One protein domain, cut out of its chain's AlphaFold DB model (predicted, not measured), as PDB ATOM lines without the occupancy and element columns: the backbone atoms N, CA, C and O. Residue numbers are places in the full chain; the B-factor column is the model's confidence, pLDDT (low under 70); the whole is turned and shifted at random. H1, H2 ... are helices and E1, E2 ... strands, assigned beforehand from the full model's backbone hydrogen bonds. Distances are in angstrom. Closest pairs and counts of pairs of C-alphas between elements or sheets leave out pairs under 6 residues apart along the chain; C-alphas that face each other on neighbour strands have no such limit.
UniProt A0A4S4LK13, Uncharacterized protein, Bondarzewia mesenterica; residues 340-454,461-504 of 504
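What this domain is: This is residues 340 to 454 and 461 to 504 of the 504 residues of an uncharacterized protein of Bondarzewia mesenterica (UniProt A0A4S4LK13). Two small strand pairs, the hairpin E1 E2 and the parallel pair E3 E4, make up the strand part, with E2 near E3, and two long helices, H2 and H3, run nearly parallel and the same way, their overlap partial, with residues 430 to 438 of H2 passing close by the pair E3 E4, mostly by E4. The short helix H1 lies far out, a loop at residues 350 to 356 sticks out beyond E1, and much of the rest is unnamed chain. The printed part has 159 residues, with three named helices and four named strands in the order E1 E2 H1 E3 H2 E4 H3; the class is mixed, helices and strands, though only 74 residues are in named elements, under half. It is compact, with a radius of gyration of the C-alphas of 16.9 A and spans of 54 by 43 by 30 A.

How they stand to each other: E1, residues 341 to 347, and E2, residues 368 to 373, form an antiparallel hairpin at 158 degrees, with N 343 and O 371 2.8 A apart, within hydrogen-bond range. E2 is near E3, residues 415 to 420. E3 is the parallel neighbour of E4, residues 472 to 477, at 28 degrees, with N 418 and O 474 2.9 A apart, within hydrogen-bond range. H2, residues 428 to 452, comes closest to E4 at the C-alphas of Thr 434 and Val 472, 6.6 A. H2 and H3, residues 484 to 500, only just touch, with 3 pairs of C-alphas within 8 A, the closest those of Leu 431 and Phe 496 at 7.1 A; H2 touches H3 with residues 428 to 431 alone, and H3 touches H2 with residues 492 to 496 alone. They run the same way at a shallow tilt of 13 degrees. H1, residues 384 to 390, touches no helix and is apart from E1 and E4. Every O i to N i+4 pair is within hydrogen-bond range in H2 and H3; in H1 0 of 3 are, beside 2 of 4 O i to N i+3 pairs.

Where its parts are: E1 begins at C-alpha 341, (-57.557, -40.743, 47.214), and is 17.6 A long. E2 is 15.9 A, E3 16.1 A and E4 16.6 A long. H2 is 36.4 A long and begins at C-alpha 428, (-54.897, -47.004, 20.363). H3 is 25.0 A long and ends at C-alpha 500, (-44.870, -48.190, 31.153).

The domain as a whole: The C-alphas farthest apart are those of Glu 454 and Ser 482, 56.3 A. Residues 455 to 460 are not printed, and C-alphas 454 and 461 are 15.7 A apart across this cut. The links E1 to E2 and H1 to E3 are long. Mean pLDDT of the printed part is 76.1, with 53 residues under 70, among them 348 to 370 and 375 to 395.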
ATOM      1  N   ALA A 340     -59.983 -36.969  45.632       70.88
ATOM      2  CA  ALA A 340     -58.918 -37.826  45.144       70.88
ATOM      3  C   ALA A 340     -58.246 -38.553  46.315       70.88
ATOM      4  O   ALA A 340     -57.741 -37.924  47.246       70.88
ATOM      5  N   SER A 341     -58.268 -39.883  46.272       73.75
ATOM      6  CA  SER A 341     -57.557 -40.743  47.214       73.75
ATOM      7  C   SER A 341     -56.497 -41.541  46.472       73.75
ATOM      8  O   SER A 341     -56.760 -42.051  45.381       73.75
ATOM      9  N   GLU A 342     -55.318 -41.669  47.069       78.06
ATOM     10  CA  GLU A 342     -54.277 -42.575  46.591       78.06
ATOM     11  C   GLU A 342     -54.803 -44.019  46.622       78.06
ATOM     12  O   GLU A 342     -55.308 -44.478  47.648       78.06
ATOM     13  N   ILE A 343     -54.731 -44.720  45.489       77.88
ATOM     14  CA  ILE A 343     -55.186 -46.110  45.360       77.88
ATOM     15  C   ILE A 343     -54.033 -47.105  45.261       77.88
ATOM     16  O   ILE A 343     -54.187 -48.245  45.696       77.88
ATOM     17  N   ILE A 344     -52.901 -46.704  44.676       76.62
ATOM     18  CA  ILE A 344     -51.737 -47.567  44.462       76.62
ATOM     19  C   ILE A 344     -50.477 -46.712  44.595       76.62
ATOM     20  O   ILE A 344     -50.368 -45.694  43.917       76.62
ATOM     21  N   SER A 345     -49.523 -47.160  45.406       75.88
ATOM     22  CA  SER A 345     -48.132 -46.699  45.375       75.88
ATOM     23  C   SER A 345     -47.272 -47.857  44.869       75.88
ATOM     24  O   SER A 345     -47.283 -48.944  45.451       75.88
ATOM     25  N   VAL A 346     -46.547 -47.650  43.776       72.38
ATOM     26  CA  VAL A 346     -45.620 -48.623  43.199       72.38
ATOM     27  C   VAL A 346     -44.208 -48.212  43.585       72.38
ATOM     28  O   VAL A 346     -43.721 -47.180  43.134       72.38
ATOM     29  N   ASP A 347     -43.556 -49.006  44.431       73.50
ATOM     30  CA  ASP A 347     -42.120 -48.865  44.683       73.50
ATOM     31  C   ASP A 347     -41.345 -49.539  43.553       73.50
ATOM     32  O   ASP A 347     -41.538 -50.727  43.283       73.50
ATOM     33  N   THR A 348     -40.471 -48.789  42.890       60.75
ATOM     34  CA  THR A 348     -39.642 -49.295  41.788       60.75
ATOM     35  C   THR A 348     -38.450 -50.127  42.279       60.75
ATOM     36  O   THR A 348     -37.724 -50.718  41.480       60.75
ATOM     37  N   ARG A 349     -38.216 -50.252  43.597       61.88
ATOM     38  CA  ARG A 349     -37.105 -51.062  44.128       61.88
ATOM     39  C   ARG A 349     -37.505 -52.514  44.414       61.88
ATOM     40  O   ARG A 349     -38.400 -52.760  45.218       61.88
ATOM     41  N   PRO A 350     -36.721 -53.509  43.958       60.72
ATOM     42  CA  PRO A 350     -36.951 -54.919  44.292       60.72
ATOM     43  C   PRO A 350     -36.597 -55.304  45.747       60.72
ATOM     44  O   PRO A 350     -36.598 -56.491  46.072       60.72
ATOM     45  N   SER A 351     -36.235 -54.356  46.626       59.28
ATOM     46  CA  SER A 351     -35.631 -54.650  47.940       59.28
ATOM     47  C   SER A 351     -36.468 -54.290  49.170       59.28
ATOM     48  O   SER A 351     -36.110 -54.737  50.263       59.28
ATOM     49  N   ILE A 352     -37.564 -53.537  49.036       59.06
ATOM     50  CA  ILE A 352     -38.439 -53.211  50.171       59.06
ATOM     51  C   ILE A 352     -39.555 -54.253  50.229       59.06
ATOM     52  O   ILE A 352     -40.306 -54.461  49.279       59.06
ATOM     53  N   SER A 353     -39.632 -54.983  51.342       63.69
ATOM     54  CA  SER A 353     -40.679 -55.984  51.539       63.69
ATOM     55  C   SER A 353     -42.044 -55.299  51.580       63.69
ATOM     56  O   SER A 353     -42.232 -54.388  52.386       63.69
ATOM     57  N   SER A 354     -43.011 -55.789  50.798       60.97
ATOM     58  CA  SER A 354     -44.382 -55.253  50.669       60.97
ATOM     59  C   SER A 354     -45.124 -55.015  51.997       60.97
ATOM     60  O   SER A 354     -46.114 -54.294  52.028       60.97
ATOM     61  N   ALA A 355     -44.632 -55.583  53.102       63.50
ATOM     62  CA  ALA A 355     -45.172 -55.428  54.449       63.50
ATOM     63  C   ALA A 355     -45.053 -54.007  55.044       63.50
ATOM     64  O   ALA A 355     -45.759 -53.721  56.006       63.50
ATOM     65  N   GLU A 356     -44.196 -53.121  54.517       61.50
ATOM     66  CA  GLU A 356     -44.109 -51.718  54.985       61.50
ATOM     67  C   GLU A 356     -45.068 -50.763  54.246       61.50
ATOM     68  O   GLU A 356     -45.330 -49.667  54.737       61.50
ATOM     69  N   ILE A 357     -45.627 -51.184  53.105       62.31
ATOM     70  CA  ILE A 357     -46.512 -50.364  52.254       62.31
ATOM     71  C   ILE A 357     -48.000 -50.591  52.607       62.31
ATOM     72  O   ILE A 357     -48.858 -49.750  52.341       62.31
ATOM     73  N   GLU A 358     -48.334 -51.695  53.281       58.44
ATOM     74  CA  GLU A 358     -49.706 -51.994  53.706       58.44
ATOM     75  C   GLU A 358     -50.129 -51.159  54.932       58.44
ATOM     76  O   GLU A 358     -49.997 -51.591  56.077       58.44
ATOM     77  N   GLY A 359     -50.720 -49.975  54.711       54.59
ATOM     78  CA  GLY A 359     -51.683 -49.439  55.687       54.59
ATOM     79  C   GLY A 359     -51.872 -47.928  55.818       54.59
ATOM     80  O   GLY A 359     -52.658 -47.524  56.677       54.59
ATOM     81  N   GLY A 360     -51.221 -47.080  55.019       61.12
ATOM     82  CA  GLY A 360     -51.405 -45.629  55.126       61.12
ATOM     83  C   GLY A 360     -51.121 -44.879  53.832       61.12
ATOM     84  O   GLY A 360     -50.330 -45.340  53.021       61.12
ATOM     85  N   VAL A 361     -51.766 -43.717  53.666       59.25
ATOM     86  CA  VAL A 361     -51.425 -42.734  52.624       59.25
ATOM     87  C   VAL A 361     -49.984 -42.314  52.879       59.25
ATOM     88  O   VAL A 361     -49.700 -41.680  53.903       59.25
ATOM     89  N   LEU A 362     -49.070 -42.729  52.007       63.44
ATOM     90  CA  LEU A 362     -47.682 -42.315  52.119       63.44
ATOM     91  C   LEU A 362     -47.596 -40.879  51.597       63.44
ATOM     92  O   LEU A 362     -48.209 -40.558  50.575       63.44
ATOM     93  N   PRO A 363     -46.867 -39.978  52.285       62.59
ATOM     94  CA  PRO A 363     -46.525 -38.709  51.669       62.59
ATOM     95  C   PRO A 363     -45.857 -39.027  50.335       62.59
ATOM     96  O   PRO A 363     -45.050 -39.957  50.264       62.59
ATOM     97  N   TRP A 364     -46.241 -38.296  49.292       57.78
ATOM     98  CA  TRP A 364     -45.663 -38.484  47.972       57.78
ATOM     99  C   TRP A 364     -44.139 -38.509  48.090       57.78
ATOM    100  O   TRP A 364     -43.535 -37.717  48.823       57.78
ATOM    101  N   THR A 365     -43.516 -39.447  47.391       60.50
ATOM    102  CA  THR A 365     -42.061 -39.502  47.276       60.50
ATOM    103  C   THR A 365     -41.709 -39.775  45.828       60.50
ATOM    104  O   THR A 365     -42.346 -40.608  45.193       60.50
ATOM    105  N   SER A 366     -40.628 -39.168  45.332       56.22
ATOM    106  CA  SER A 366     -40.156 -39.301  43.937       56.22
ATOM    107  C   SER A 366     -39.691 -40.703  43.572       56.22
ATOM    108  O   SER A 366     -39.200 -40.953  42.479       56.22
ATOM    109  N   ARG A 367     -39.797 -41.622  44.528       62.47
ATOM    110  CA  ARG A 367     -39.387 -43.014  44.438       62.47
ATOM    111  C   ARG A 367     -40.580 -43.956  44.320       62.47
ATOM    112  O   ARG A 367     -40.366 -45.133  44.066       62.47
ATOM    113  N   LEU A 368     -41.799 -43.461  44.543       65.25
ATOM    114  CA  LEU A 368     -43.027 -44.238  44.472       65.25
ATOM    115  C   LEU A 368     -43.893 -43.687  43.337       65.25
ATOM    116  O   LEU A 368     -44.304 -42.531  43.380       65.25
ATOM    117  N   GLY A 369     -44.218 -44.515  42.348       66.31
ATOM    118  CA  GLY A 369     -45.258 -44.186  41.378       66.31
ATOM    119  C   GLY A 369     -46.618 -44.211  42.074       66.31
ATOM    120  O   GLY A 369     -47.088 -45.285  42.446       66.31
ATOM    121  N   GLN A 370     -47.244 -43.055  42.296       69.25
ATOM    122  CA  GLN A 370     -48.539 -42.964  42.977       69.25
ATOM    123  C   GLN A 370     -49.687 -42.767  41.985       69.25
ATOM    124  O   GLN A 370     -49.646 -41.897  41.118       69.25
ATOM    125  N   VAL A 371     -50.750 -43.552  42.148       73.06
ATOM    126  CA  VAL A 371     -51.987 -43.452  41.372       73.06
ATOM    127  C   VAL A 371     -53.088 -42.927  42.283       73.06
ATOM    128  O   VAL A 371     -53.396 -43.535  43.309       73.06
ATOM    129  N   PHE A 372     -53.716 -41.822  41.887       72.06
ATOM    130  CA  PHE A 372     -54.848 -41.225  42.592       72.06
ATOM    131  C   PHE A 372     -56.150 -41.479  41.831       72.06
ATOM    132  O   PHE A 372     -56.190 -41.418  40.603       72.06
ATOM    133  N   LEU A 373     -57.231 -41.738  42.565       74.38
ATOM    134  CA  LEU A 373     -58.581 -41.873  42.024       74.38
ATOM    135  C   LEU A 373     -59.498 -40.826  42.655       74.38
ATOM    136  O   LEU A 373     -59.732 -40.858  43.861       74.38
ATOM    137  N   GLY A 374     -60.039 -39.921  41.839       70.75
ATOM    138  CA  GLY A 374     -61.066 -38.952  42.230       70.75
ATOM    139  C   GLY A 374     -61.091 -37.733  41.312       70.75
ATOM    140  O   GLY A 374     -60.628 -37.787  40.175       70.75
ATOM    141  N   ASN A 375     -61.667 -36.632  41.787       64.94
ATOM    142  CA  ASN A 375     -61.713 -35.374  41.043       64.94
ATOM    143  C   ASN A 375     -60.306 -34.767  40.905       64.94
ATOM    144  O   ASN A 375     -59.608 -34.583  41.899       64.94
ATOM    145  N   ALA A 376     -59.917 -34.401  39.681       64.62
ATOM    146  CA  ALA A 376     -58.594 -33.851  39.377       64.62
ATOM    147  C   ALA A 376     -58.274 -32.563  40.159       64.62
ATOM    148  O   ALA A 376     -57.120 -32.317  40.477       64.62
ATOM    149  N   ASN A 377     -59.289 -31.770  40.525       62.06
ATOM    150  CA  ASN A 377     -59.091 -30.564  41.343       62.06
ATOM    151  C   ASN A 377     -58.804 -30.870  42.824       62.06
ATOM    152  O   ASN A 377     -58.392 -29.975  43.556       62.06
ATOM    153  N   ASP A 378     -59.100 -32.094  43.272       62.75
ATOM    154  CA  ASP A 378     -58.876 -32.559  44.643       62.75
ATOM    155  C   ASP A 378     -57.569 -33.360  44.769       62.75
ATOM    156  O   ASP A 378     -57.137 -33.655  45.887       62.75
ATOM    157  N   VAL A 379     -56.937 -33.702  43.636       63.06
ATOM    158  CA  VAL A 379     -55.517 -34.068  43.613       63.06
ATOM    159  C   VAL A 379     -54.776 -32.843  44.143       63.06
ATOM    160  O   VAL A 379     -55.123 -31.733  43.732       63.06
ATOM    161  N   PRO A 380     -53.829 -32.987  45.087       56.97
ATOM    162  CA  PRO A 380     -53.025 -31.860  45.530       56.97
ATOM    163  C   PRO A 380     -52.480 -31.172  44.278       56.97
ATOM    164  O   PRO A 380     -51.763 -31.790  43.515       56.97
ATOM    165  N   LEU A 381     -52.921 -29.952  44.003       52.81
ATOM    166  CA  LEU A 381     -52.460 -29.092  42.919       52.81
ATOM    167  C   LEU A 381     -52.420 -27.710  43.558       52.81
ATOM    168  O   LEU A 381     -53.404 -27.302  44.183       52.81
ATOM    169  N   GLU A 382     -51.301 -26.988  43.485       47.12
ATOM    170  CA  GLU A 382     -51.330 -25.621  44.010       47.12
ATOM    171  C   GLU A 382     -52.162 -24.688  43.144       47.12
ATOM    172  O   GLU A 382     -52.362 -24.863  41.939       47.12
ATOM    173  N   ASP A 383     -52.626 -23.659  43.837       48.28
ATOM    174  CA  ASP A 383     -53.567 -22.656  43.404       48.28
ATOM    175  C   ASP A 383     -53.280 -22.121  41.994       48.28
ATOM    176  O   ASP A 383     -52.229 -21.536  41.699       48.28
ATOM    177  N   ALA A 384     -54.284 -22.241  41.118       48.34
ATOM    178  CA  ALA A 384     -54.169 -21.984  39.684       48.34
ATOM    179  C   ALA A 384     -53.794 -20.525  39.303       48.34
ATOM    180  O   ALA A 384     -53.651 -20.162  38.132       48.34
ATOM    181  N   LYS A 385     -53.699 -19.643  40.300       50.78
ATOM    182  CA  LYS A 385     -53.431 -18.213  40.145       50.78
ATOM    183  C   LYS A 385     -51.930 -17.897  40.132       50.78
ATOM    184  O   LYS A 385     -51.550 -16.932  39.468       50.78
ATOM    185  N   HIS A 386     -51.083 -18.701  40.783       52.50
ATOM    186  CA  HIS A 386     -49.630 -18.476  40.785       52.50
ATOM    187  C   HIS A 386     -48.969 -18.895  39.457       52.50
ATOM    188  O   HIS A 386     -48.148 -18.148  38.919       52.50
ATOM    189  N   TRP A 387     -49.389 -20.013  38.849       50.56
ATOM    190  CA  TRP A 387     -48.736 -20.550  37.642       50.56
ATOM    191  C   TRP A 387     -48.946 -19.703  36.380       50.56
ATOM    192  O   TRP A 387     -48.019 -19.535  35.587       50.56
ATOM    193  N   ARG A 388     -50.129 -19.091  36.195       52.91
ATOM    194  CA  ARG A 388     -50.425 -18.289  34.986       52.91
ATOM    195  C   ARG A 388     -49.511 -17.070  34.836       52.91
ATOM    196  O   ARG A 388     -49.293 -16.615  33.717       52.91
ATOM    197  N   SER A 389     -48.972 -16.547  35.942       55.09
ATOM    198  CA  SER A 389     -47.999 -15.445  35.911       55.09
ATOM    199  C   SER A 389     -46.559 -15.912  35.675       55.09
ATOM    200  O   SER A 389     -45.770 -15.144  35.123       55.09
ATOM    201  N   ALA A 390     -46.214 -17.147  36.056       54.19
ATOM    202  CA  ALA A 390     -44.877 -17.716  35.875       54.19
ATOM    203  C   ALA A 390     -44.643 -18.229  34.439       54.19
ATOM    204  O   ALA A 390     -43.590 -17.968  33.855       54.19
ATOM    205  N   LEU A 391     -45.662 -18.844  33.821       54.28
ATOM    206  CA  LEU A 391     -45.584 -19.449  32.483       54.28
ATOM    207  C   LEU A 391     -45.321 -18.435  31.348       54.28
ATOM    208  O   LEU A 391     -44.819 -18.782  30.285       54.28
ATOM    209  N   ALA A 392     -45.635 -17.152  31.553       58.28
ATOM    210  CA  ALA A 392     -45.546 -16.131  30.508       58.28
ATOM    211  C   ALA A 392     -44.110 -15.664  30.170       58.28
ATOM    212  O   ALA A 392     -43.957 -14.785  29.319       58.28
ATOM    213  N   LYS A 393     -43.058 -16.164  30.844       53.97
ATOM    214  CA  LYS A 393     -41.711 -15.551  30.784       53.97
ATOM    215  C   LYS A 393     -40.520 -16.471  30.495       53.97
ATOM    216  O   LYS A 393     -39.419 -15.941  30.356       53.97
ATOM    217  N   ARG A 394     -40.680 -17.787  30.352       51.41
ATOM    218  CA  ARG A 394     -39.551 -18.707  30.114       51.41
ATOM    219  C   ARG A 394     -39.813 -19.598  28.902       51.41
ATOM    220  O   ARG A 394     -40.941 -20.025  28.694       51.41
ATOM    221  N   ALA A 395     -38.775 -19.861  28.101       56.25
ATOM    222  CA  ALA A 395     -38.769 -21.058  27.263       56.25
ATOM    223  C   ALA A 395     -38.829 -22.226  28.249       56.25
ATOM    224  O   ALA A 395     -37.918 -22.365  29.063       56.25
ATOM    225  N   VAL A 396     -39.977 -22.899  28.286       71.25
ATOM    226  CA  VAL A 396     -40.333 -23.828  29.358       71.25
ATOM    227  C   VAL A 396     -39.459 -25.058  29.190       71.25
ATOM    228  O   VAL A 396     -39.661 -25.837  28.261       71.25
ATOM    229  N   ASP A 397     -38.433 -25.165  30.032       82.12
ATOM    230  CA  ASP A 397     -37.761 -26.437  30.250       82.12
ATOM    231  C   ASP A 397     -38.858 -27.439  30.640       82.12
ATOM    232  O   ASP A 397     -39.600 -27.171  31.594       82.12
ATOM    233  N   PRO A 398     -39.039 -28.538  29.884       85.50
ATOM    234  CA  PRO A 398     -40.077 -29.510  30.182       85.50
ATOM    235  C   PRO A 398     -39.916 -30.124  31.573       85.50
ATOM    236  O   PRO A 398     -40.891 -30.697  32.036       85.50
ATOM    237  N   PHE A 399     -38.767 -29.962  32.241       88.12
ATOM    238  CA  PHE A 399     -38.483 -30.426  33.599       88.12
ATOM    239  C   PHE A 399     -38.382 -29.292  34.643       88.12
ATOM    240  O   PHE A 399     -37.861 -29.518  35.731       88.12
ATOM    241  N   ASP A 400     -38.900 -28.080  34.379       86.56
ATOM    242  CA  ASP A 400     -39.058 -27.019  35.407       86.56
ATOM    243  C   ASP A 400     -40.245 -27.342  36.341       86.56
ATOM    244  O   ASP A 400     -41.259 -26.642  36.374       86.56
ATOM    245  N   TYR A 401     -40.149 -28.471  37.052       83.25
ATOM    246  CA  TYR A 401     -41.227 -29.037  37.866       83.25
ATOM    247  C   TYR A 401     -41.454 -28.296  39.185       83.25
ATOM    248  O   TYR A 401     -42.540 -28.393  39.751       83.25
ATOM    249  N   GLU A 402     -40.462 -27.550  39.686       83.44
ATOM    250  CA  GLU A 402     -40.508 -26.891  41.004       83.44
ATOM    251  C   GLU A 402     -41.737 -25.975  41.160       83.44
ATOM    252  O   GLU A 402     -42.267 -25.767  42.257       83.44
ATOM    253  N   LEU A 403     -42.218 -25.426  40.041       79.56
ATOM    254  CA  LEU A 403     -43.353 -24.515  40.015       79.56
ATOM    255  C   LEU A 403     -44.705 -25.242  40.047       79.56
ATOM    256  O   LEU A 403     -45.607 -24.792  40.760       79.56
ATOM    257  N   ASP A 404     -44.871 -26.330  39.292       79.88
ATOM    258  CA  ASP A 404     -46.194 -26.889  38.987       79.88
ATOM    259  C   ASP A 404     -46.355 -28.406  39.182       79.88
ATOM    260  O   ASP A 404     -47.491 -28.842  39.344       79.88
ATOM    261  N   ASN A 405     -45.274 -29.188  39.250       84.62
ATOM    262  CA  ASN A 405     -45.310 -30.644  39.438       84.62
ATOM    263  C   ASN A 405     -44.243 -31.122  40.446       84.62
ATOM    264  O   ASN A 405     -43.664 -32.189  40.279       84.62
ATOM    265  N   ASP A 406     -43.976 -30.314  41.483       82.56
ATOM    266  CA  ASP A 406     -42.898 -30.535  42.454       82.56
ATOM    267  C   ASP A 406     -43.076 -31.778  43.347       82.56
ATOM    268  O   ASP A 406     -43.972 -31.802  44.209       82.56
ATOM    269  N   PRO A 407     -42.141 -32.736  43.240       76.69
ATOM    270  CA  PRO A 407     -41.932 -33.816  44.178       76.69
ATOM    271  C   PRO A 407     -42.120 -33.477  45.658       76.69
ATOM    272  O   PRO A 407     -42.896 -34.095  46.390       76.69
ATOM    273  N   ALA A 408     -41.432 -32.449  46.146       76.31
ATOM    274  CA  ALA A 408     -41.447 -32.108  47.563       76.31
ATOM    275  C   ALA A 408     -42.840 -31.685  48.067       76.31
ATOM    276  O   ALA A 408     -43.071 -31.630  49.279       76.31
ATOM    277  N   ARG A 409     -43.773 -31.394  47.150       68.94
ATOM    278  CA  ARG A 409     -45.102 -30.836  47.418       68.94
ATOM    279  C   ARG A 409     -46.246 -31.832  47.247       68.94
ATOM    280  O   ARG A 409     -47.399 -31.428  47.387       68.94
ATOM    281  N   GLY A 410     -45.976 -33.115  47.006       67.75
ATOM    282  CA  GLY A 410     -47.059 -34.078  46.773       67.75
ATOM    283  C   GLY A 410     -47.358 -34.369  45.303       67.75
ATOM    284  O   GLY A 410     -48.350 -35.042  45.028       67.75
ATOM    285  N   LEU A 411     -46.578 -33.793  44.387       74.38
ATOM    286  CA  LEU A 411     -46.790 -33.805  42.938       74.38
ATOM    287  C   LEU A 411     -45.672 -34.588  42.261       74.38
ATOM    288  O   LEU A 411     -44.672 -34.864  42.897       74.38
ATOM    289  N   GLY A 412     -45.794 -34.873  40.973       80.62
ATOM    290  CA  GLY A 412     -44.726 -35.484  40.183       80.62
ATOM    291  C   GLY A 412     -45.266 -36.603  39.314       80.62
ATOM    292  O   GLY A 412     -44.878 -37.758  39.450       80.62
ATOM    293  N   PHE A 413     -46.240 -36.248  38.483       83.75
ATOM    294  CA  PHE A 413     -46.938 -37.175  37.602       83.75
ATOM    295  C   PHE A 413     -46.442 -37.026  36.165       83.75
ATOM    296  O   PHE A 413     -46.340 -35.906  35.667       83.75
ATOM    297  N   ASP A 414     -46.225 -38.146  35.480       85.19
ATOM    298  CA  ASP A 414     -45.914 -38.155  34.043       85.19
ATOM    299  C   ASP A 414     -47.187 -38.192  33.183       85.19
ATOM    300  O   ASP A 414     -47.243 -37.653  32.073       85.19
ATOM    301  N   VAL A 415     -48.244 -38.812  33.721       88.50
ATOM    302  CA  VAL A 415     -49.529 -39.023  33.050       88.50
ATOM    303  C   VAL A 415     -50.683 -38.655  33.984       88.50
ATOM    304  O   VAL A 415     -50.819 -39.200  35.078       88.50
ATOM    305  N   CYS A 416     -51.570 -37.783  33.513       87.38
ATOM    306  CA  CYS A 416     -52.840 -37.440  34.139       87.38
ATOM    307  C   CYS A 416     -53.995 -38.076  33.359       87.38
ATOM    308  O   CYS A 416     -54.137 -37.860  32.157       87.38
ATOM    309  N   VAL A 417     -54.846 -38.855  34.031       87.62
ATOM    310  CA  VAL A 417     -56.056 -39.435  33.425       87.62
ATOM    311  C   VAL A 417     -57.271 -38.631  33.870       87.62
ATOM    312  O   VAL A 417     -57.604 -38.601  35.052       87.62
ATOM    313  N   GLU A 418     -57.957 -37.997  32.924       83.50
ATOM    314  CA  GLU A 418     -59.099 -37.130  33.206       83.50
ATOM    315  C   GLU A 418     -60.425 -37.784  32.826       83.50
ATOM    316  O   GLU A 418     -60.741 -37.946  31.645       83.50
ATOM    317  N   CYS A 419     -61.251 -38.111  33.816       81.69
ATOM    318  CA  CYS A 419     -62.560 -38.703  33.568       81.69
ATOM    319  C   CYS A 419     -63.648 -37.631  33.361       81.69
ATOM    320  O   CYS A 419     -63.942 -36.855  34.268       81.69
ATOM    321  N   HIS A 420     -64.303 -37.624  32.191       79.19
ATOM    322  CA  HIS A 420     -65.414 -36.715  31.862       79.19
ATOM    323  C   HIS A 420     -66.623 -37.485  31.309       79.19
ATOM    324  O   HIS A 420     -66.473 -38.480  30.600       79.19
ATOM    325  N   ASP A 421     -67.850 -37.006  31.555       75.38
ATOM    326  CA  ASP A 421     -69.097 -37.680  31.120       75.38
ATOM    327  C   ASP A 421     -69.239 -37.806  29.591       75.38
ATOM    328  O   ASP A 421     -70.035 -38.597  29.086       75.38
ATOM    329  N   ARG A 422     -68.488 -36.998  28.837       76.88
ATOM    330  CA  ARG A 422     -68.517 -36.960  27.366       76.88
ATOM    331  C   ARG A 422     -67.127 -37.029  26.740       76.88
ATOM    332  O   ARG A 422     -66.982 -36.693  25.566       76.88
ATOM    333  N   ALA A 423     -66.113 -37.416  27.513       83.12
ATOM    334  CA  ALA A 423     -64.787 -37.634  26.958       83.12
ATOM    335  C   ALA A 423     -64.822 -38.811  25.970       83.12
ATOM    336  O   ALA A 423     -65.550 -39.779  26.188       83.12
ATOM    337  N   PRO A 424     -64.064 -38.750  24.868       85.81
ATOM    338  CA  PRO A 424     -63.846 -39.929  24.046       85.81
ATOM    339  C   PRO A 424     -63.013 -40.948  24.834       85.81
ATOM    340  O   PRO A 424     -62.073 -40.565  25.526       85.81
ATOM    341  N   SER A 425     -63.311 -42.243  24.700       86.94
ATOM    342  CA  SER A 425     -62.398 -43.274  25.206       86.94
ATOM    343  C   SER A 425     -61.049 -43.146  24.486       86.94
ATOM    344  O   SER A 425     -61.040 -42.936  23.263       86.94
ATOM    345  N   PRO A 426     -59.911 -43.301  25.183       90.38
ATOM    346  CA  PRO A 426     -58.612 -43.231  24.535       90.38
ATOM    347  C   PRO A 426     -58.512 -44.343  23.487       90.38
ATOM    348  O   PRO A 426     -58.756 -45.519  23.754       90.38
ATOM    349  N   GLN A 427     -58.214 -43.961  22.250       90.88
ATOM    350  CA  GLN A 427     -58.006 -44.907  21.163       90.88
ATOM    351  C   GLN A 427     -56.553 -45.381  21.173       90.88
ATOM    352  O   GLN A 427     -55.688 -44.719  21.741       90.88
ATOM    353  N   ALA A 428     -56.264 -46.488  20.486       90.62
ATOM    354  CA  ALA A 428     -54.897 -47.004  20.363       90.62
ATOM    355  C   ALA A 428     -53.905 -45.939  19.853       90.62
ATOM    356  O   ALA A 428     -52.769 -45.901  20.307       90.62
ATOM    357  N   VAL A 429     -54.353 -45.032  18.975       91.75
ATOM    358  CA  VAL A 429     -53.538 -43.900  18.507       91.75
ATOM    359  C   VAL A 429     -53.199 -42.916  19.629       91.75
ATOM    360  O   VAL A 429     -52.065 -42.469  19.699       91.75
ATOM    361  N   HIS A 430     -54.131 -42.626  20.544       91.25
ATOM    362  CA  HIS A 430     -53.870 -41.731  21.677       91.25
ATOM    363  C   HIS A 430     -52.861 -42.351  22.649       91.25
ATOM    364  O   HIS A 430     -51.975 -41.654  23.135       91.25
ATOM    365  N   LEU A 431     -52.972 -43.661  22.899       93.81
ATOM    366  CA  LEU A 431     -52.015 -44.388  23.737       93.81
ATOM    367  C   LEU A 431     -50.628 -44.417  23.091       93.81
ATOM    368  O   LEU A 431     -49.647 -44.155  23.768       93.81
ATOM    369  N   HIS A 432     -50.545 -44.636  21.778       91.75
ATOM    370  CA  HIS A 432     -49.263 -44.635  21.076       91.75
ATOM    371  C   HIS A 432     -48.595 -43.253  21.062       91.75
ATOM    372  O   HIS A 432     -47.415 -43.144  21.362       91.75
ATOM    373  N   THR A 433     -49.349 -42.181  20.798       90.38
ATOM    374  CA  THR A 433     -48.823 -40.808  20.904       90.38
ATOM    375  C   THR A 433     -48.365 -40.481  22.326       90.38
ATOM    376  O   THR A 433     -47.424 -39.717  22.507       90.38
ATOM    377  N   THR A 434     -49.011 -41.068  23.337       91.38
ATOM    378  CA  THR A 434     -48.573 -40.941  24.732       91.38
ATOM    379  C   THR A 434     -47.245 -41.655  24.964       91.38
ATOM    380  O   THR A 434     -46.353 -41.055  25.550       91.38
ATOM    381  N   GLU A 435     -47.090 -42.888  24.472       92.94
ATOM    382  CA  GLU A 435     -45.820 -43.634  24.526       92.94
ATOM    383  C   GLU A 435     -44.690 -42.841  23.849       92.94
ATOM    384  O   GLU A 435     -43.668 -42.585  24.474       92.94
ATOM    385  N   GLU A 436     -44.904 -42.347  22.624       92.88
ATOM    386  CA  GLU A 436     -43.910 -41.538  21.899       92.88
ATOM    387  C   GLU A 436     -43.521 -40.256  22.656       92.88
ATOM    388  O   GLU A 436     -42.370 -39.815  22.600       92.88
ATOM    389  N   HIS A 437     -44.471 -39.636  23.363       90.38
ATOM    390  CA  HIS A 437     -44.207 -38.443  24.165       90.38
ATOM    391  C   HIS A 437     -43.378 -38.762  25.412       90.38
ATOM    392  O   HIS A 437     -42.433 -38.032  25.709       90.38
ATOM    393  N   LEU A 438     -43.683 -39.860  26.107       90.75
ATOM    394  CA  LEU A 438     -42.900 -40.328  27.255       90.75
ATOM    395  C   LEU A 438     -41.472 -40.710  26.833       90.75
ATOM    396  O   LEU A 438     -40.516 -40.248  27.455       90.75
ATOM    397  N   ASP A 439     -41.314 -41.422  25.714       90.50
ATOM    398  CA  ASP A 439     -40.004 -41.740  25.127       90.50
ATOM    399  C   ASP A 439     -39.217 -40.465  24.776       90.50
ATOM    400  O   ASP A 439     -37.997 -40.383  24.963       90.50
ATOM    401  N   SER A 440     -39.907 -39.436  24.268       90.62
ATOM    402  CA  SER A 440     -39.293 -38.142  23.965       90.62
ATOM    403  C   SER A 440     -38.818 -37.426  25.229       90.62
ATOM    404  O   SER A 440     -37.726 -36.855  25.210       90.62
ATOM    405  N   LEU A 441     -39.604 -37.433  26.311       88.25
ATOM    406  CA  LEU A 441     -39.188 -36.870  27.599       88.25
ATOM    407  C   LEU A 441     -37.961 -37.613  28.136       88.25
ATOM    408  O   LEU A 441     -36.970 -36.981  28.502       88.25
ATOM    409  N   GLU A 442     -37.966 -38.943  28.076       89.19
ATOM    410  CA  GLU A 442     -36.840 -39.763  28.515       89.19
ATOM    411  C   GLU A 442     -35.557 -39.467  27.719       89.19
ATOM    412  O   GLU A 442     -34.472 -39.337  28.291       89.19
ATOM    413  N   CYS A 443     -35.666 -39.287  26.398       90.50
ATOM    414  CA  CYS A 443     -34.538 -38.892  25.555       90.50
ATOM    415  C   CYS A 443     -33.976 -37.513  25.927       90.50
ATOM    416  O   CYS A 443     -32.754 -37.355  25.980       90.50
ATOM    417  N   ILE A 444     -34.845 -36.527  26.180       88.94
ATOM    418  CA  ILE A 444     -34.420 -35.181  26.594       88.94
ATOM    419  C   ILE A 444     -33.682 -35.268  27.929       88.94
ATOM    420  O   ILE A 444     -32.604 -34.690  28.059       88.94
ATOM    421  N   LEU A 445     -34.201 -36.033  28.891       87.62
ATOM    422  CA  LEU A 445     -33.534 -36.163  30.179       87.62
ATOM    423  C   LEU A 445     -32.176 -36.862  30.063       87.62
ATOM    424  O   LEU A 445     -31.198 -36.387  30.632       87.62
ATOM    425  N   LYS A 446     -32.079 -37.955  29.296       88.38
ATOM    426  CA  LYS A 446     -30.795 -38.636  29.047       88.38
ATOM    427  C   LYS A 446     -29.749 -37.682  28.469       88.38
ATOM    428  O   LYS A 446     -28.567 -37.817  28.769       88.38
ATOM    429  N   GLU A 447     -30.163 -36.733  27.636       89.06
ATOM    430  CA  GLU A 447     -29.266 -35.713  27.095       89.06
ATOM    431  C   GLU A 447     -28.855 -34.676  28.151       89.06
ATOM    432  O   GLU A 447     -27.685 -34.303  28.202       89.06
ATOM    433  N   LEU A 448     -29.776 -34.256  29.027       86.00
ATOM    434  CA  LEU A 448     -29.468 -33.371  30.158       86.00
ATOM    435  C   LEU A 448     -28.484 -34.023  31.143       86.00
ATOM    436  O   LEU A 448     -27.522 -33.377  31.555       86.00
ATOM    437  N   LEU A 449     -28.662 -35.312  31.450       86.12
ATOM    438  CA  LEU A 449     -27.758 -36.070  32.323       86.12
ATOM    439  C   LEU A 449     -26.353 -36.196  31.722       86.12
ATOM    440  O   LEU A 449     -25.367 -35.901  32.392       86.12
ATOM    441  N   LYS A 450     -26.240 -36.506  30.423       87.75
ATOM    442  CA  LYS A 450     -24.936 -36.534  29.733       87.75
ATOM    443  C   LYS A 450     -24.195 -35.201  29.793       87.75
ATOM    444  O   LYS A 450     -22.970 -35.190  29.851       87.75
ATOM    445  N   GLN A 451     -24.919 -34.082  29.751       85.19
ATOM    446  CA  GLN A 451     -24.321 -32.750  29.881       85.19
ATOM    447  C   GLN A 451     -23.832 -32.466  31.310       85.19
ATOM    448  O   GLN A 451     -22.943 -31.634  31.490       85.19
ATOM    449  N   GLN A 452     -24.386 -33.151  32.314       84.12
ATOM    450  CA  GLN A 452     -24.017 -33.020  33.724       84.12
ATOM    451  C   GLN A 452     -22.858 -33.956  34.124       84.12
ATOM    452  O   GLN A 452     -21.989 -33.548  34.898       84.12
ATOM    453  N   GLU A 453     -22.791 -35.167  33.557       82.56
ATOM    454  CA  GLU A 453     -21.763 -36.190  33.835       82.56
ATOM    455  C   GLU A 453     -20.324 -35.782  33.450       82.56
ATOM    456  O   GLU A 453     -19.364 -36.384  33.930       82.56
ATOM    457  N   GLU A 454     -20.113 -34.737  32.640       80.56
ATOM    458  CA  GLU A 454     -18.754 -34.269  32.305       80.56
ATOM    459  C   GLU A 454     -17.980 -33.669  33.514       80.56
ATOM    460  O   GLU A 454     -16.833 -33.240  33.350       80.56
ATOM    461  N   GLU A 461     -29.564 -39.178  40.843       66.12
ATOM    462  CA  GLU A 461     -30.769 -38.599  41.423       66.12
ATOM    463  C   GLU A 461     -32.010 -39.225  40.764       66.12
ATOM    464  O   GLU A 461     -31.968 -39.621  39.597       66.12
ATOM    465  N   PRO A 462     -33.108 -39.398  41.522       68.81
ATOM    466  CA  PRO A 462     -34.354 -39.910  40.969       68.81
ATOM    467  C   PRO A 462     -34.852 -39.006  39.838       68.81
ATOM    468  O   PRO A 462     -34.677 -37.789  39.883       68.81
ATOM    469  N   TRP A 463     -35.481 -39.636  38.847       77.94
ATOM    470  CA  TRP A 463     -36.043 -39.007  37.655       77.94
ATOM    471  C   TRP A 463     -36.884 -37.772  38.036       77.94
ATOM    472  O   TRP A 463     -37.840 -37.918  38.807       77.94
ATOM    473  N   PRO A 464     -36.528 -36.556  37.582       83.62
ATOM    474  CA  PRO A 464     -37.350 -35.388  37.837       83.62
ATOM    475  C   PRO A 464     -38.633 -35.483  37.001       83.62
ATOM    476  O   PRO A 464     -38.549 -35.781  35.806       83.62
ATOM    477  N   PRO A 465     -39.814 -35.223  37.584       86.38
ATOM    478  CA  PRO A 465     -41.051 -35.248  36.820       86.38
ATOM    479  C   PRO A 465     -41.076 -34.109  35.788       86.38
ATOM    480  O   PRO A 465     -40.411 -33.083  35.972       86.38
ATOM    481  N   PRO A 466     -41.855 -34.240  34.703       89.62
ATOM    482  CA  PRO A 466     -42.071 -33.139  33.777       89.62
ATOM    483  C   PRO A 466     -42.910 -32.033  34.438       89.62
ATOM    484  O   PRO A 466     -43.692 -32.286  35.348       89.62
ATOM    485  N   SER A 467     -42.814 -30.797  33.954       89.19
ATOM    486  CA  SER A 467     -43.760 -29.726  34.287       89.19
ATOM    487  C   SER A 467     -45.187 -30.123  33.891       89.19
ATOM    488  O   SER A 467     -45.384 -30.899  32.951       89.19
ATOM    489  N   MET A 468     -46.211 -29.536  34.517       83.00
ATOM    490  CA  MET A 468     -47.611 -29.810  34.138       83.00
ATOM    491  C   MET A 468     -47.896 -29.501  32.666       83.00
ATOM    492  O   MET A 468     -48.761 -30.126  32.059       83.00
ATOM    493  N   SER A 469     -47.172 -28.553  32.067       84.50
ATOM    494  CA  SER A 469     -47.311 -28.239  30.639       84.50
ATOM    495  C   SER A 469     -46.753 -29.317  29.701       84.50
ATOM    496  O   SER A 469     -47.147 -29.376  28.536       84.50
ATOM    497  N   ALA A 470     -45.845 -30.153  30.209       87.50
ATOM    498  CA  ALA A 470     -45.218 -31.262  29.497       87.50
ATOM    499  C   ALA A 470     -45.802 -32.633  29.891       87.50
ATOM    500  O   ALA A 470     -45.477 -33.630  29.248       87.50
ATOM    501  N   MET A 471     -46.677 -32.686  30.900       87.69
ATOM    502  CA  MET A 471     -47.398 -33.885  31.329       87.69
ATOM    503  C   MET A 471     -48.417 -34.340  30.273       87.69
ATOM    504  O   MET A 471     -49.043 -33.526  29.588       87.69
ATOM    505  N   VAL A 472     -48.633 -35.653  30.157       89.06
ATOM    506  CA  VAL A 472     -49.639 -36.190  29.232       89.06
ATOM    507  C   VAL A 472     -51.018 -36.220  29.883       89.06
ATOM    508  O   VAL A 472     -51.196 -36.824  30.934       89.06
ATOM    509  N   HIS A 473     -52.019 -35.640  29.219       88.50
ATOM    510  CA  HIS A 473     -53.421 -35.715  29.635       88.50
ATOM    511  C   HIS A 473     -54.189 -36.735  28.786       88.50
ATOM    512  O   HIS A 473     -54.350 -36.566  27.574       88.50
ATOM    513  N   LEU A 474     -54.707 -37.781  29.427       91.25
ATOM    514  CA  LEU A 474     -55.510 -38.826  28.802       91.25
ATOM    515  C   LEU A 474     -56.981 -38.689  29.211       91.25
ATOM    516  O   LEU A 474     -57.334 -39.028  30.341       91.25
ATOM    517  N   PRO A 475     -57.875 -38.233  28.315       86.38
ATOM    518  CA  PRO A 475     -59.298 -38.184  28.616       86.38
ATOM    519  C   PRO A 475     -59.888 -39.601  28.682       86.38
ATOM    520  O   PRO A 475     -59.572 -40.458  27.857       86.38
ATOM    521  N   PHE A 476     -60.783 -39.833  29.639       88.31
ATOM    522  CA  PHE A 476     -61.466 -41.103  29.877       88.31
ATOM    523  C   PHE A 476     -62.960 -40.886  30.163       88.31
ATOM    524  O   PHE A 476     -63.375 -39.826  30.622       88.31
ATOM    525  N   LEU A 477     -63.805 -41.886  29.900       83.00
ATOM    526  CA  LEU A 477     -65.240 -41.811  30.210       83.00
ATOM    527  C   LEU A 477     -65.497 -42.045  31.702       83.00
ATOM    528  O   LEU A 477     -65.104 -43.078  32.234       83.00
ATOM    529  N   ASN A 478     -66.242 -41.137  32.339       77.00
ATOM    530  CA  ASN A 478     -66.620 -41.227  33.761       77.00
ATOM    531  C   ASN A 478     -67.472 -42.464  34.089       77.00
ATOM    532  O   ASN A 478     -67.292 -43.119  35.112       77.00
ATOM    533  N   SER A 479     -68.428 -42.777  33.214       73.88
ATOM    534  CA  SER A 479     -69.303 -43.940  33.342       73.88
ATOM    535  C   SER A 479     -69.644 -44.447  31.947       73.88
ATOM    536  O   SER A 479     -70.619 -43.988  31.346       73.88
ATOM    537  N   PRO A 480     -68.847 -45.367  31.391       65.25
ATOM    538  CA  PRO A 480     -69.196 -45.982  30.126       65.25
ATOM    539  C   PRO A 480     -70.567 -46.662  30.234       65.25
ATOM    540  O   PRO A 480     -70.783 -47.498  31.113       65.25
ATOM    541  N   ALA A 481     -71.502 -46.318  29.342       67.00
ATOM    542  CA  ALA A 481     -72.694 -47.141  29.146       67.00
ATOM    543  C   ALA A 481     -72.217 -48.574  28.867       67.00
ATOM    544  O   ALA A 481     -71.200 -48.732  28.199       67.00
ATOM    545  N   SER A 482     -72.882 -49.583  29.437       61.41
ATOM    546  CA  SER A 482     -72.445 -50.988  29.553       61.41
ATOM    547  C   SER A 482     -72.163 -51.699  28.214       61.41
ATOM    548  O   SER A 482     -72.845 -52.651  27.833       61.41
ATOM    549  N   GLU A 483     -71.169 -51.232  27.476       74.88
ATOM    550  CA  GLU A 483     -70.903 -51.579  26.094       74.88
ATOM    551  C   GLU A 483     -69.572 -52.325  26.033       74.88
ATOM    552  O   GLU A 483     -68.547 -51.849  26.520       74.88
ATOM    553  N   ASN A 484     -69.570 -53.512  25.423       79.56
ATOM    554  CA  ASN A 484     -68.376 -54.358  25.293       79.56
ATOM    555  C   ASN A 484     -67.171 -53.616  24.676       79.56
ATOM    556  O   ASN A 484     -66.026 -53.980  24.936       79.56
ATOM    557  N   ALA A 485     -67.422 -52.562  23.889       77.94
ATOM    558  CA  ALA A 485     -66.395 -51.697  23.310       77.94
ATOM    559  C   ALA A 485     -65.506 -51.029  24.374       77.94
ATOM    560  O   ALA A 485     -64.294 -50.931  24.204       77.94
ATOM    561  N   VAL A 486     -66.094 -50.635  25.503       83.88
ATOM    562  CA  VAL A 486     -65.396 -49.964  26.606       83.88
ATOM    563  C   VAL A 486     -64.383 -50.899  27.244       83.88
ATOM    564  O   VAL A 486     -63.274 -50.482  27.560       83.88
ATOM    565  N   MET A 487     -64.746 -52.172  27.402       85.44
ATOM    566  CA  MET A 487     -63.856 -53.159  27.999       85.44
ATOM    567  C   MET A 487     -62.601 -53.364  27.140       85.44
ATOM    568  O   MET A 487     -61.503 -53.491  27.674       85.44
ATOM    569  N   GLY A 488     -62.739 -53.314  25.810       88.62
ATOM    570  CA  GLY A 488     -61.600 -53.341  24.890       88.62
ATOM    571  C   GLY A 488     -60.656 -52.150  25.080       88.62
ATOM    572  O   GLY A 488     -59.443 -52.338  25.154       88.62
ATOM    573  N   THR A 489     -61.201 -50.938  25.225       88.56
ATOM    574  CA  THR A 489     -60.394 -49.747  25.529       88.56
ATOM    575  C   THR A 489     -59.732 -49.834  26.901       88.56
ATOM    576  O   THR A 489     -58.557 -49.499  27.025       88.56
ATOM    577  N   LEU A 490     -60.449 -50.316  27.918       88.50
ATOM    578  CA  LEU A 490     -59.905 -50.465  29.264       88.50
ATOM    579  C   LEU A 490     -58.736 -51.456  29.284       88.50
ATOM    580  O   LEU A 490     -57.700 -51.141  29.854       88.50
ATOM    581  N   PHE A 491     -58.853 -52.606  28.614       90.94
ATOM    582  CA  PHE A 491     -57.741 -53.555  28.512       90.94
ATOM    583  C   PHE A 491     -56.543 -52.978  27.756       90.94
ATOM    584  O   PHE A 491     -55.410 -53.199  28.169       90.94
ATOM    585  N   ALA A 492     -56.774 -52.222  26.677       90.50
ATOM    586  CA  ALA A 492     -55.689 -51.556  25.961       90.50
ATOM    587  C   ALA A 492     -54.976 -50.518  26.845       90.50
ATOM    588  O   ALA A 492     -53.750 -50.442  26.822       90.50
ATOM    589  N   PHE A 493     -55.735 -49.764  27.645       91.44
ATOM    590  CA  PHE A 493     -55.201 -48.795  28.597       91.44
ATOM    591  C   PHE A 493     -54.427 -49.467  29.740       91.44
ATOM    592  O   PHE A 493     -53.306 -49.066  30.026       91.44
ATOM    593  N   VAL A 494     -54.966 -50.533  30.342       89.44
ATOM    594  CA  VAL A 494     -54.265 -51.312  31.379       89.44
ATOM    595  C   VAL A 494     -52.963 -51.887  30.828       89.44
ATOM    596  O   VAL A 494     -51.921 -51.708  31.443       89.44
ATOM    597  N   ALA A 495     -52.989 -52.484  29.635       90.38
ATOM    598  CA  ALA A 495     -51.783 -53.006  28.999       90.38
ATOM    599  C   ALA A 495     -50.750 -51.907  28.688       90.38
ATOM    600  O   ALA A 495     -49.556 -52.185  28.666       90.38
ATOM    601  N   PHE A 496     -51.191 -50.676  28.412       92.38
ATOM    602  CA  PHE A 496     -50.307 -49.515  28.284       92.38
ATOM    603  C   PHE A 496     -49.642 -49.175  29.629       92.38
ATOM    604  O   PHE A 496     -48.418 -49.130  29.691       92.38
ATOM    605  N   VAL A 497     -50.414 -49.041  30.714       87.25
ATOM    606  CA  VAL A 497     -49.879 -48.760  32.064       87.25
ATOM    607  C   VAL A 497     -48.943 -49.876  32.551       87.25
ATOM    608  O   VAL A 497     -47.906 -49.607  33.152       87.25
ATOM    609  N   GLU A 498     -49.257 -51.137  32.247       86.50
ATOM    610  CA  GLU A 498     -48.401 -52.285  32.568       86.50
ATOM    611  C   GLU A 498     -47.066 -52.254  31.817       86.50
ATOM    612  O   GLU A 498     -46.052 -52.624  32.398       86.50
ATOM    613  N   ARG A 499     -47.037 -51.809  30.552       87.75
ATOM    614  CA  ARG A 499     -45.774 -51.647  29.812       87.75
ATOM    615  C   ARG A 499     -44.943 -50.516  30.399       87.75
ATOM    616  O   ARG A 499     -43.790 -50.736  30.734       87.75
ATOM    617  N   GLN A 500     -45.562 -49.354  30.603       84.56
ATOM    618  CA  GLN A 500     -44.870 -48.190  31.153       84.56
ATOM    619  C   GLN A 500     -44.300 -48.467  32.546       84.56
ATOM    620  O   GLN A 500     -43.203 -48.031  32.843       84.56
ATOM    621  N   SER A 501     -44.987 -49.248  33.385       78.31
ATOM    622  CA  SER A 501     -44.473 -49.608  34.717       78.31
ATOM    623  C   SER A 501     -43.383 -50.689  34.724       78.31
ATOM    624  O   SER A 501     -42.780 -50.899  35.768       78.31
ATOM    625  N   GLN A 502     -43.132 -51.388  33.609       78.44
ATOM    626  CA  GLN A 502     -42.046 -52.377  33.496       78.44
ATOM    627  C   GLN A 502     -40.709 -51.768  33.066       78.44
ATOM    628  O   GLN A 502     -39.673 -52.395  33.285       78.44
ATOM    629  N   ASP A 503     -40.742 -50.598  32.427       68.00
ATOM    630  CA  ASP A 503     -39.549 -49.926  31.906       68.00
ATOM    631  C   ASP A 503     -38.843 -49.049  32.970       68.00
ATOM    632  O   ASP A 503     -37.678 -48.692  32.774       68.00
ATOM    633  N   TYR A 504     -39.501 -48.776  34.110       60.81
ATOM    634  CA  TYR A 504     -38.915 -48.174  35.327       60.81
ATOM    635  C   TYR A 504     -38.533 -49.239  36.357       60.81
ATOM    636  O   TYR A 504     -37.505 -49.034  37.047       60.81
TER     637      TYR A 504